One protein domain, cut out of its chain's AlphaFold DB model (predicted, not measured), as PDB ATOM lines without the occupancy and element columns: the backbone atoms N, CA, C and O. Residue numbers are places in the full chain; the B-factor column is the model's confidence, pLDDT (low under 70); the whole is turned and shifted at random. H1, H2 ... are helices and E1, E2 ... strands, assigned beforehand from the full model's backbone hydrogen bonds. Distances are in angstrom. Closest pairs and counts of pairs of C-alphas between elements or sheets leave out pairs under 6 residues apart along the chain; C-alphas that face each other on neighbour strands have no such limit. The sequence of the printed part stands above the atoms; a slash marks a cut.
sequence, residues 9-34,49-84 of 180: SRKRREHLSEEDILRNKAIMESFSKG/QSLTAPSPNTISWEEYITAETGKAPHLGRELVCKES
ATOM      1  N   SER A   9      11.651 -31.492  41.567       82.62
ATOM      2  CA  SER A   9      10.869 -32.282  42.513       82.62
ATOM      3  C   SER A   9      10.565 -33.642  41.905       82.62
ATOM      4  O   SER A   9       9.985 -33.722  40.822       82.62
ATOM      5  N   ARG A  10      10.937 -34.711  42.613       87.38
ATOM      6  CA  ARG A  10      10.637 -36.101  42.256       87.38
ATOM      7  C   ARG A  10       9.713 -36.691  43.315       87.38
ATOM      8  O   ARG A  10      10.087 -36.767  44.482       87.38
ATOM      9  N   LYS A  11       8.501 -37.090  42.922       86.56
ATOM     10  CA  LYS A  11       7.509 -37.698  43.823       86.56
ATOM     11  C   LYS A  11       7.117 -39.083  43.316       86.56
ATOM     12  O   LYS A  11       6.561 -39.197  42.223       86.56
ATOM     13  N   ARG A  12       7.369 -40.111  44.129       90.50
ATOM     14  CA  ARG A  12       6.878 -41.483  43.913       90.50
ATOM     15  C   ARG A  12       5.350 -41.515  44.011       90.50
ATOM     16  O   ARG A  12       4.774 -40.816  44.848       90.50
ATOM     17  N   ARG A  13       4.694 -42.264  43.127       90.69
ATOM     18  CA  ARG A  13       3.230 -42.296  42.954       90.69
ATOM     19  C   ARG A  13       2.665 -43.692  42.717       90.69
ATOM     20  O   ARG A  13       1.455 -43.821  42.623       90.69
ATOM     21  N   GLU A  14       3.485 -44.734  42.686       88.12
ATOM     22  CA  GLU A  14       3.039 -46.121  42.505       88.12
ATOM     23  C   GLU A  14       2.083 -46.609  43.614       88.12
ATOM     24  O   GLU A  14       1.319 -47.555  43.419       88.12
ATOM     25  N   HIS A  15       2.075 -45.926  44.764       87.38
ATOM     26  CA  HIS A  15       1.182 -46.162  45.905       87.38
ATOM     27  C   HIS A  15      -0.114 -45.317  45.880       87.38
ATOM     28  O   HIS A  15      -0.936 -45.392  46.803       87.38
ATOM     29  N   LEU A  16      -0.315 -44.496  44.849       87.81
ATOM     30  CA  LEU A  16      -1.476 -43.618  44.705       87.81
ATOM     31  C   LEU A  16      -2.409 -44.154  43.619       87.81
ATOM     32  O   LEU A  16      -1.947 -44.547  42.550       87.81
ATOM     33  N   SER A  17      -3.717 -44.166  43.887       86.94
ATOM     34  CA  SER A  17      -4.718 -44.346  42.830       86.94
ATOM     35  C   SER A  17      -4.872 -43.058  42.014       86.94
ATOM     36  O   SER A  17      -4.390 -41.989  42.401       86.94
ATOM     37  N   GLU A  18      -5.576 -43.133  40.885       87.12
ATOM     38  CA  GLU A  18      -5.918 -41.945  40.093       87.12
ATOM     39  C   GLU A  18      -6.726 -40.931  40.914       87.12
ATOM     40  O   GLU A  18      -6.438 -39.732  40.884       87.12
ATOM     41  N   GLU A  19      -7.660 -41.417  41.731       86.44
ATOM     42  CA  GLU A  19      -8.448 -40.597  42.654       86.44
ATOM     43  C   GLU A  19      -7.565 -39.875  43.682       86.44
ATOM     44  O   GLU A  19      -7.744 -38.678  43.917       86.44
ATOM     45  N   ASP A  20      -6.559 -40.551  44.250       85.75
ATOM     46  CA  ASP A  20      -5.619 -39.907  45.175       85.75
ATOM     47  C   ASP A  20      -4.774 -38.848  44.478       85.75
ATOM     48  O   ASP A  20      -4.439 -37.820  45.065       85.75
ATOM     49  N   ILE A  21      -4.379 -39.097  43.228       87.00
ATOM     50  CA  ILE A  21      -3.604 -38.135  42.446       87.00
ATOM     51  C   ILE A  21      -4.439 -36.871  42.214       87.00
ATOM     52  O   ILE A  21      -3.911 -35.768  42.377       87.00
ATOM     53  N   LEU A  22      -5.723 -37.020  41.879       86.94
ATOM     54  CA  LEU A  22      -6.656 -35.906  41.709       86.94
ATOM     55  C   LEU A  22      -6.888 -35.158  43.026       86.94
ATOM     56  O   LEU A  22      -6.745 -33.934  43.057       86.94
ATOM     57  N   ARG A  23      -7.136 -35.877  44.128       85.19
ATOM     58  CA  ARG A  23      -7.297 -35.286  45.467       85.19
ATOM     59  C   ARG A  23      -6.048 -34.514  45.892       85.19
ATOM     60  O   ARG A  23      -6.137 -33.354  46.281       85.19
ATOM     61  N   ASN A  24      -4.868 -35.112  45.735       85.31
ATOM     62  CA  ASN A  24      -3.592 -34.462  46.039       85.31
ATOM     63  C   ASN A  24      -3.348 -33.225  45.165       85.31
ATOM     64  O   ASN A  24      -2.770 -32.248  45.638       85.31
ATOM     65  N   LYS A  25      -3.771 -33.248  43.893       85.06
ATOM     66  CA  LYS A  25      -3.681 -32.086  43.001       85.06
ATOM     67  C   LYS A  25      -4.575 -30.946  43.497       85.06
ATOM     68  O   LYS A  25      -4.090 -29.822  43.569       85.06
ATOM     69  N   ALA A  26      -5.818 -31.240  43.876       84.88
ATOM     70  CA  ALA A  26      -6.752 -30.250  44.413       84.88
ATOM     71  C   ALA A  26      -6.240 -29.629  45.724       84.88
ATOM     72  O   ALA A  26      -6.233 -28.407  45.872       84.88
ATOM     73  N   ILE A  27      -5.706 -30.455  46.630       82.06
ATOM     74  CA  ILE A  27      -5.079 -29.990  47.874       82.06
ATOM     75  C   ILE A  27      -3.911 -29.044  47.564       82.06
ATOM     76  O   ILE A  27      -3.884 -27.914  48.046       82.06
ATOM     77  N   MET A  28      -2.977 -29.447  46.699       77.81
ATOM     78  CA  MET A  28      -1.839 -28.600  46.310       77.81
ATOM     79  C   MET A  28      -2.263 -27.280  45.648       77.81
ATOM     80  O   MET A  28      -1.609 -26.252  45.838       77.81
ATOM     81  N   GLU A  29      -3.339 -27.298  44.860       80.50
ATOM     82  CA  GLU A  29      -3.882 -26.099  44.221       80.50
ATOM     83  C   GLU A  29      -4.471 -25.125  45.247       80.50
ATOM     84  O   GLU A  29      -4.194 -23.927  45.170       80.50
ATOM     85  N   SER A  30      -5.202 -25.630  46.245       76.00
ATOM     86  CA  SER A  30      -5.753 -24.807  47.330       76.00
ATOM     87  C   SER A  30      -4.663 -24.132  48.172       76.00
ATOM     88  O   SER A  30      -4.725 -22.920  48.387       76.00
ATOM     89  N   PHE A  31      -3.603 -24.872  48.535       72.00
ATOM     90  CA  PHE A  31      -2.442 -24.333  49.253       72.00
ATOM     91  C   PHE A  31      -1.743 -23.228  48.459       72.00
ATOM     92  O   PHE A  31      -1.320 -22.223  49.025       72.00
ATOM     93  N   SER A  32      -1.647 -23.385  47.137       71.56
ATOM     94  CA  SER A  32      -0.982 -22.399  46.277       71.56
ATOM     95  C   SER A  32      -1.806 -21.122  46.078       71.56
ATOM     96  O   SER A  32      -1.234 -20.073  45.802       71.56
ATOM     97  N   LYS A  33      -3.139 -21.198  46.189       75.00
ATOM     98  CA  LYS A  33      -4.061 -20.067  45.981       75.00
ATOM     99  C   LYS A  33      -4.495 -19.376  47.281       75.00
ATOM    100  O   LYS A  33      -5.312 -18.466  47.226       75.00
ATOM    101  N   GLY A  34      -3.960 -19.789  48.435       62.00
ATOM    102  CA  GLY A  34      -4.291 -19.190  49.734       62.00
ATOM    103  C   GLY A  34      -5.714 -19.490  50.224       62.00
ATOM    104  O   GLY A  34      -6.225 -18.783  51.087       62.00
ATOM    105  N   GLN A  49      -9.413 -48.025  50.575       78.56
ATOM    106  CA  GLN A  49      -9.145 -49.397  50.151       78.56
ATOM    107  C   GLN A  49      -7.686 -49.534  49.705       78.56
ATOM    108  O   GLN A  49      -7.142 -48.670  49.012       78.56
ATOM    109  N   SER A  50      -7.043 -50.624  50.116       81.38
ATOM    110  CA  SER A  50      -5.702 -50.952  49.650       81.38
ATOM    111  C   SER A  50      -5.698 -51.115  48.135       81.38
ATOM    112  O   SER A  50      -6.658 -51.600  47.538       81.38
ATOM    113  N   LEU A  51      -4.586 -50.744  47.513       85.94
ATOM    114  CA  LEU A  51      -4.365 -51.036  46.106       85.94
ATOM    115  C   LEU A  51      -4.348 -52.553  45.862       85.94
ATOM    116  O   LEU A  51      -4.029 -53.331  46.761       85.94
ATOM    117  N   THR A  52      -4.636 -52.959  44.628       88.38
ATOM    118  CA  THR A  52      -4.492 -54.355  44.199       88.38
ATOM    119  C   THR A  52      -3.060 -54.852  44.397       88.38
ATOM    120  O   THR A  52      -2.097 -54.087  44.271       88.38
ATOM    121  N   ALA A  53      -2.909 -56.138  44.714       86.75
ATOM    122  CA  ALA A  53      -1.589 -56.744  44.831       86.75
ATOM    123  C   ALA A  53      -0.793 -56.538  43.523       86.75
ATOM    124  O   ALA A  53      -1.378 -56.617  42.437       86.75
ATOM    125  N   PRO A  54       0.512 -56.217  43.598       86.75
ATOM    126  CA  PRO A  54       1.357 -56.162  42.411       86.75
ATOM    127  C   PRO A  54       1.473 -57.547  41.767       86.75
ATOM    128  O   PRO A  54       1.211 -58.568  42.408       86.75
ATOM    129  N   SER A  55       1.894 -57.583  40.503       85.50
ATOM    130  CA  SER A  55       2.282 -58.836  39.859       85.50
ATOM    131  C   SER A  55       3.379 -59.538  40.672       85.50
ATOM    132  O   SER A  55       4.216 -58.847  41.265       85.50
ATOM    133  N   PRO A  56       3.406 -60.883  40.689       85.75
ATOM    134  CA  PRO A  56       4.493 -61.630  41.306       85.75
ATOM    135  C   PRO A  56       5.846 -61.161  40.772       85.75
ATOM    136  O   PRO A  56       5.980 -60.844  39.587       85.75
ATOM    137  N   ASN A  57       6.838 -61.100  41.653       84.75
ATOM    138  CA  ASN A  57       8.202 -60.792  41.255       84.75
ATOM    139  C   ASN A  57       8.774 -61.942  40.413       84.75
ATOM    140  O   ASN A  57       8.519 -63.115  40.670       84.75
ATOM    141  N   THR A  58       9.553 -61.599  39.393       87.50
ATOM    142  CA  THR A  58      10.253 -62.580  38.546       87.50
ATOM    143  C   THR A  58      11.743 -62.671  38.864       87.50
ATOM    144  O   THR A  58      12.437 -63.471  38.252       87.50
ATOM    145  N   ILE A  59      12.227 -61.841  39.793       88.62
ATOM    146  CA  ILE A  59      13.642 -61.726  40.157       88.62
ATOM    147  C   ILE A  59      14.035 -62.909  41.040       88.62
ATOM    148  O   ILE A  59      13.397 -63.140  42.073       88.62
ATOM    149  N   SER A  60      15.085 -63.634  40.653       91.38
ATOM    150  CA  SER A  60      15.605 -64.737  41.463       91.38
ATOM    151  C   SER A  60      16.444 -64.237  42.645       91.38
ATOM    152  O   SER A  60      16.891 -63.088  42.695       91.38
ATOM    153  N   TRP A  61      16.675 -65.112  43.624       90.00
ATOM    154  CA  TRP A  61      17.560 -64.801  44.746       90.00
ATOM    155  C   TRP A  61      18.988 -64.495  44.273       90.00
ATOM    156  O   TRP A  61      19.626 -63.570  44.772       90.00
ATOM    157  N   GLU A  62      19.466 -65.243  43.280       93.00
ATOM    158  CA  GLU A  62      20.792 -65.090  42.689       93.00
ATOM    159  C   GLU A  62      20.932 -63.728  42.004       93.00
ATOM    160  O   GLU A  62      21.922 -63.034  42.223       93.00
ATOM    161  N   GLU A  63      19.926 -63.303  41.235       90.38
ATOM    162  CA  GLU A  63      19.889 -61.977  40.605       90.38
ATOM    163  C   GLU A  63      19.857 -60.843  41.638       90.38
ATOM    164  O   GLU A  63      20.460 -59.791  41.433       90.38
ATOM    165  N   TYR A  64      19.179 -61.049  42.769       90.56
ATOM    166  CA  TYR A  64      19.121 -60.064  43.846       90.56
ATOM    167  C   TYR A  64      20.455 -59.934  44.595       90.56
ATOM    168  O   TYR A  64      20.937 -58.819  44.792       90.56
ATOM    169  N   ILE A  65      21.066 -61.053  45.002       93.12
ATOM    170  CA  ILE A  65      22.279 -61.049  45.839       93.12
ATOM    171  C   ILE A  65      23.540 -60.668  45.052       93.12
ATOM    172  O   ILE A  65      24.513 -60.205  45.640       93.12
ATOM    173  N   THR A  66      23.528 -60.855  43.727       93.50
ATOM    174  CA  THR A  66      24.646 -60.485  42.842       93.50
ATOM    175  C   THR A  66      24.540 -59.060  42.293       93.50
ATOM    176  O   THR A  66      25.431 -58.619  41.566       93.50
ATOM    177  N   ALA A  67      23.479 -58.321  42.639       90.19
ATOM    178  CA  ALA A  67      23.276 -56.957  42.173       90.19
ATOM    179  C   ALA A  67      24.366 -55.998  42.681       90.19
ATOM    180  O   ALA A  67      24.794 -56.054  43.833       90.19
ATOM    181  N   GLU A  68      24.783 -55.072  41.815       92.69
ATOM    182  CA  GLU A  68      25.762 -54.038  42.160       92.69
ATOM    183  C   GLU A  68      25.240 -53.150  43.302       92.69
ATOM    184  O   GLU A  68      24.060 -52.777  43.339       92.69
ATOM    185  N   THR A  69      26.124 -52.776  44.231       84.88
ATOM    186  CA  THR A  69      25.794 -51.903  45.362       84.88
ATOM    187  C   THR A  69      25.128 -50.615  44.870       84.88
ATOM    188  O   THR A  69      25.687 -49.869  44.070       84.88
ATOM    189  N   GLY A  70      23.905 -50.355  45.340       84.06
ATOM    190  CA  GLY A  70      23.107 -49.192  44.930       84.06
ATOM    191  C   GLY A  70      22.223 -49.400  43.692       84.06
ATOM    192  O   GLY A  70      21.459 -48.500  43.346       84.06
ATOM    193  N   LYS A  71      22.261 -50.577  43.057       86.88
ATOM    194  CA  LYS A  71      21.416 -50.947  41.905       86.88
ATOM    195  C   LYS A  71      20.637 -52.242  42.147       86.88
ATOM    196  O   LYS A  71      20.440 -53.036  41.229       86.88
ATOM    197  N   ALA A  72      20.183 -52.454  43.382       86.19
ATOM    198  CA  ALA A  72      19.356 -53.606  43.721       86.19
ATOM    199  C   ALA A  72      18.077 -53.635  42.858       86.19
ATOM    200  O   ALA A  72      17.439 -52.590  42.668       86.19
ATOM    201  N   PRO A  73      17.683 -54.810  42.339       86.69
ATOM    202  CA  PRO A  73      16.536 -54.921  41.456       86.69
ATOM    203  C   PRO A  73      15.232 -54.657  42.227       86.69
ATOM    204  O   PRO A  73      15.099 -54.955  43.416       86.69
ATOM    205  N   HIS A  74      14.260 -54.041  41.554       85.00
ATOM    206  CA  HIS A  74      13.027 -53.590  42.194       85.00
ATOM    207  C   HIS A  74      12.029 -54.743  42.378       85.00
ATOM    208  O   HIS A  74      11.505 -55.271  41.403       85.00
ATOM    209  N   LEU A  75      11.720 -55.100  43.628       87.25
ATOM    210  CA  LEU A  75      10.891 -56.273  43.957       87.25
ATOM    211  C   LEU A  75       9.378 -55.994  44.023       87.25
ATOM    212  O   LEU A  75       8.583 -56.928  44.082       87.25
ATOM    213  N   GLY A  76       8.973 -54.723  44.080       85.56
ATOM    214  CA  GLY A  76       7.571 -54.323  44.231       85.56
ATOM    215  C   GLY A  76       6.907 -53.887  42.924       85.56
ATOM    216  O   GLY A  76       7.435 -54.077  41.831       85.56
ATOM    217  N   ARG A  77       5.770 -53.196  43.054       89.94
ATOM    218  CA  ARG A  77       5.077 -52.533  41.938       89.94
ATOM    219  C   ARG A  77       5.997 -51.576  41.178       89.94
ATOM    220  O   ARG A  77       6.702 -50.803  41.814       89.94
ATOM    221  N   GLU A  78       5.903 -51.560  39.850       87.44
ATOM    222  CA  GLU A  78       6.651 -50.637  38.989       87.44
ATOM    223  C   GLU A  78       6.669 -49.195  39.529       87.44
ATOM    224  O   GLU A  78       5.634 -48.627  39.895       87.44
ATOM    225  N   LEU A  79       7.870 -48.616  39.615       87.25
ATOM    226  CA  LEU A  79       8.088 -47.284  40.167       87.25
ATOM    227  C   LEU A  79       7.515 -46.217  39.238       87.25
ATOM    228  O   LEU A  79       8.020 -45.984  38.145       87.25
ATOM    229  N   VAL A  80       6.520 -45.481  39.725       88.81
ATOM    230  CA  VAL A  80       5.940 -44.356  38.992       88.81
ATOM    231  C   VAL A  80       6.403 -43.066  39.651       88.81
ATOM    232  O   VAL A  80       5.892 -42.670  40.697       88.81
ATOM    233  N   CYS A  81       7.361 -42.372  39.039       88.50
ATOM    234  CA  CYS A  81       7.851 -41.090  39.540       88.50
ATOM    235  C   CYS A  81       7.296 -39.927  38.713       88.50
ATOM    236  O   CYS A  81       7.382 -39.917  37.488       88.50
ATOM    237  N   LYS A  82       6.741 -38.909  39.379       89.00
ATOM    238  CA  LYS A  82       6.507 -37.608  38.749       89.00
ATOM    239  C   LYS A  82       7.706 -36.719  38.999       89.00
ATOM    240  O   LYS A  82       7.933 -36.318  40.139       89.00
ATOM    241  N   GLU A  83       8.396 -36.366  37.928       88.44
ATOM    242  CA  GLU A  83       9.399 -35.312  37.941       88.44
ATOM    243  C   GLU A  83       8.749 -33.979  37.546       88.44
ATOM    244  O   GLU A  83       7.934 -33.901  36.625       88.44
ATOM    245  N   SER A  84       9.068 -32.918  38.277       82.31
ATOM    246  CA  SER A  84       8.674 -31.557  37.939       82.31
ATOM    247  C   SER A  84       9.878 -30.648  38.087       82.31
ATOM    248  O   SER A  84      10.450 -30.548  39.169       82.31
TER     249      SER A  84
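This is residues 9 to 34 and 49 to 84 of the 180 residues of the protein "Ankyrin repeat domain-containing protein 13C-like" of Sinocyclocheilus grahami (UniProt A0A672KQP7). A small two-strand ribbon, E1 and E2, stands in an open, flat, drawn-out model, with H1 towards one end and short H2 at the other on a wide loop; residues 25 to 34 and 66 to 71 stand free. The 62 printed residues hold E1, H1, H2, E2 in chain order, the strands antiparallel; the class is mixed, with under half of the residues in named elements. It is extended, with radius of gyration of the C-alphas 16.4 A and spans 52 by 27 by 11 A.

E1, residues 9 to 12, begins at C-alpha 9 (10.869, -32.282, 42.513). E2, residues 81 to 84, ends at C-alpha 84 (8.674, -31.557, 37.939). H1, residues 18 to 32, measures 21.1 A; H2 is residues 61 to 65.

E1 and E2 are antiparallel at 163 degrees; N 11 and O 82 are 2.9 A apart, within hydrogen-bond range. H1 is apart from E2 and H2, and E1 from H2. In H1 and H2 every O i to N i+4 pair is within hydrogen-bond range.

The C-alphas farthest apart, of Gly 34 and Glu 62, are 52.8 A apart. Residues 35 to 48 are not printed; C-alphas 34 and 49 are 30.6 A apart. H2 to E2 is a long link. Residue 34 is under pLDDT 70.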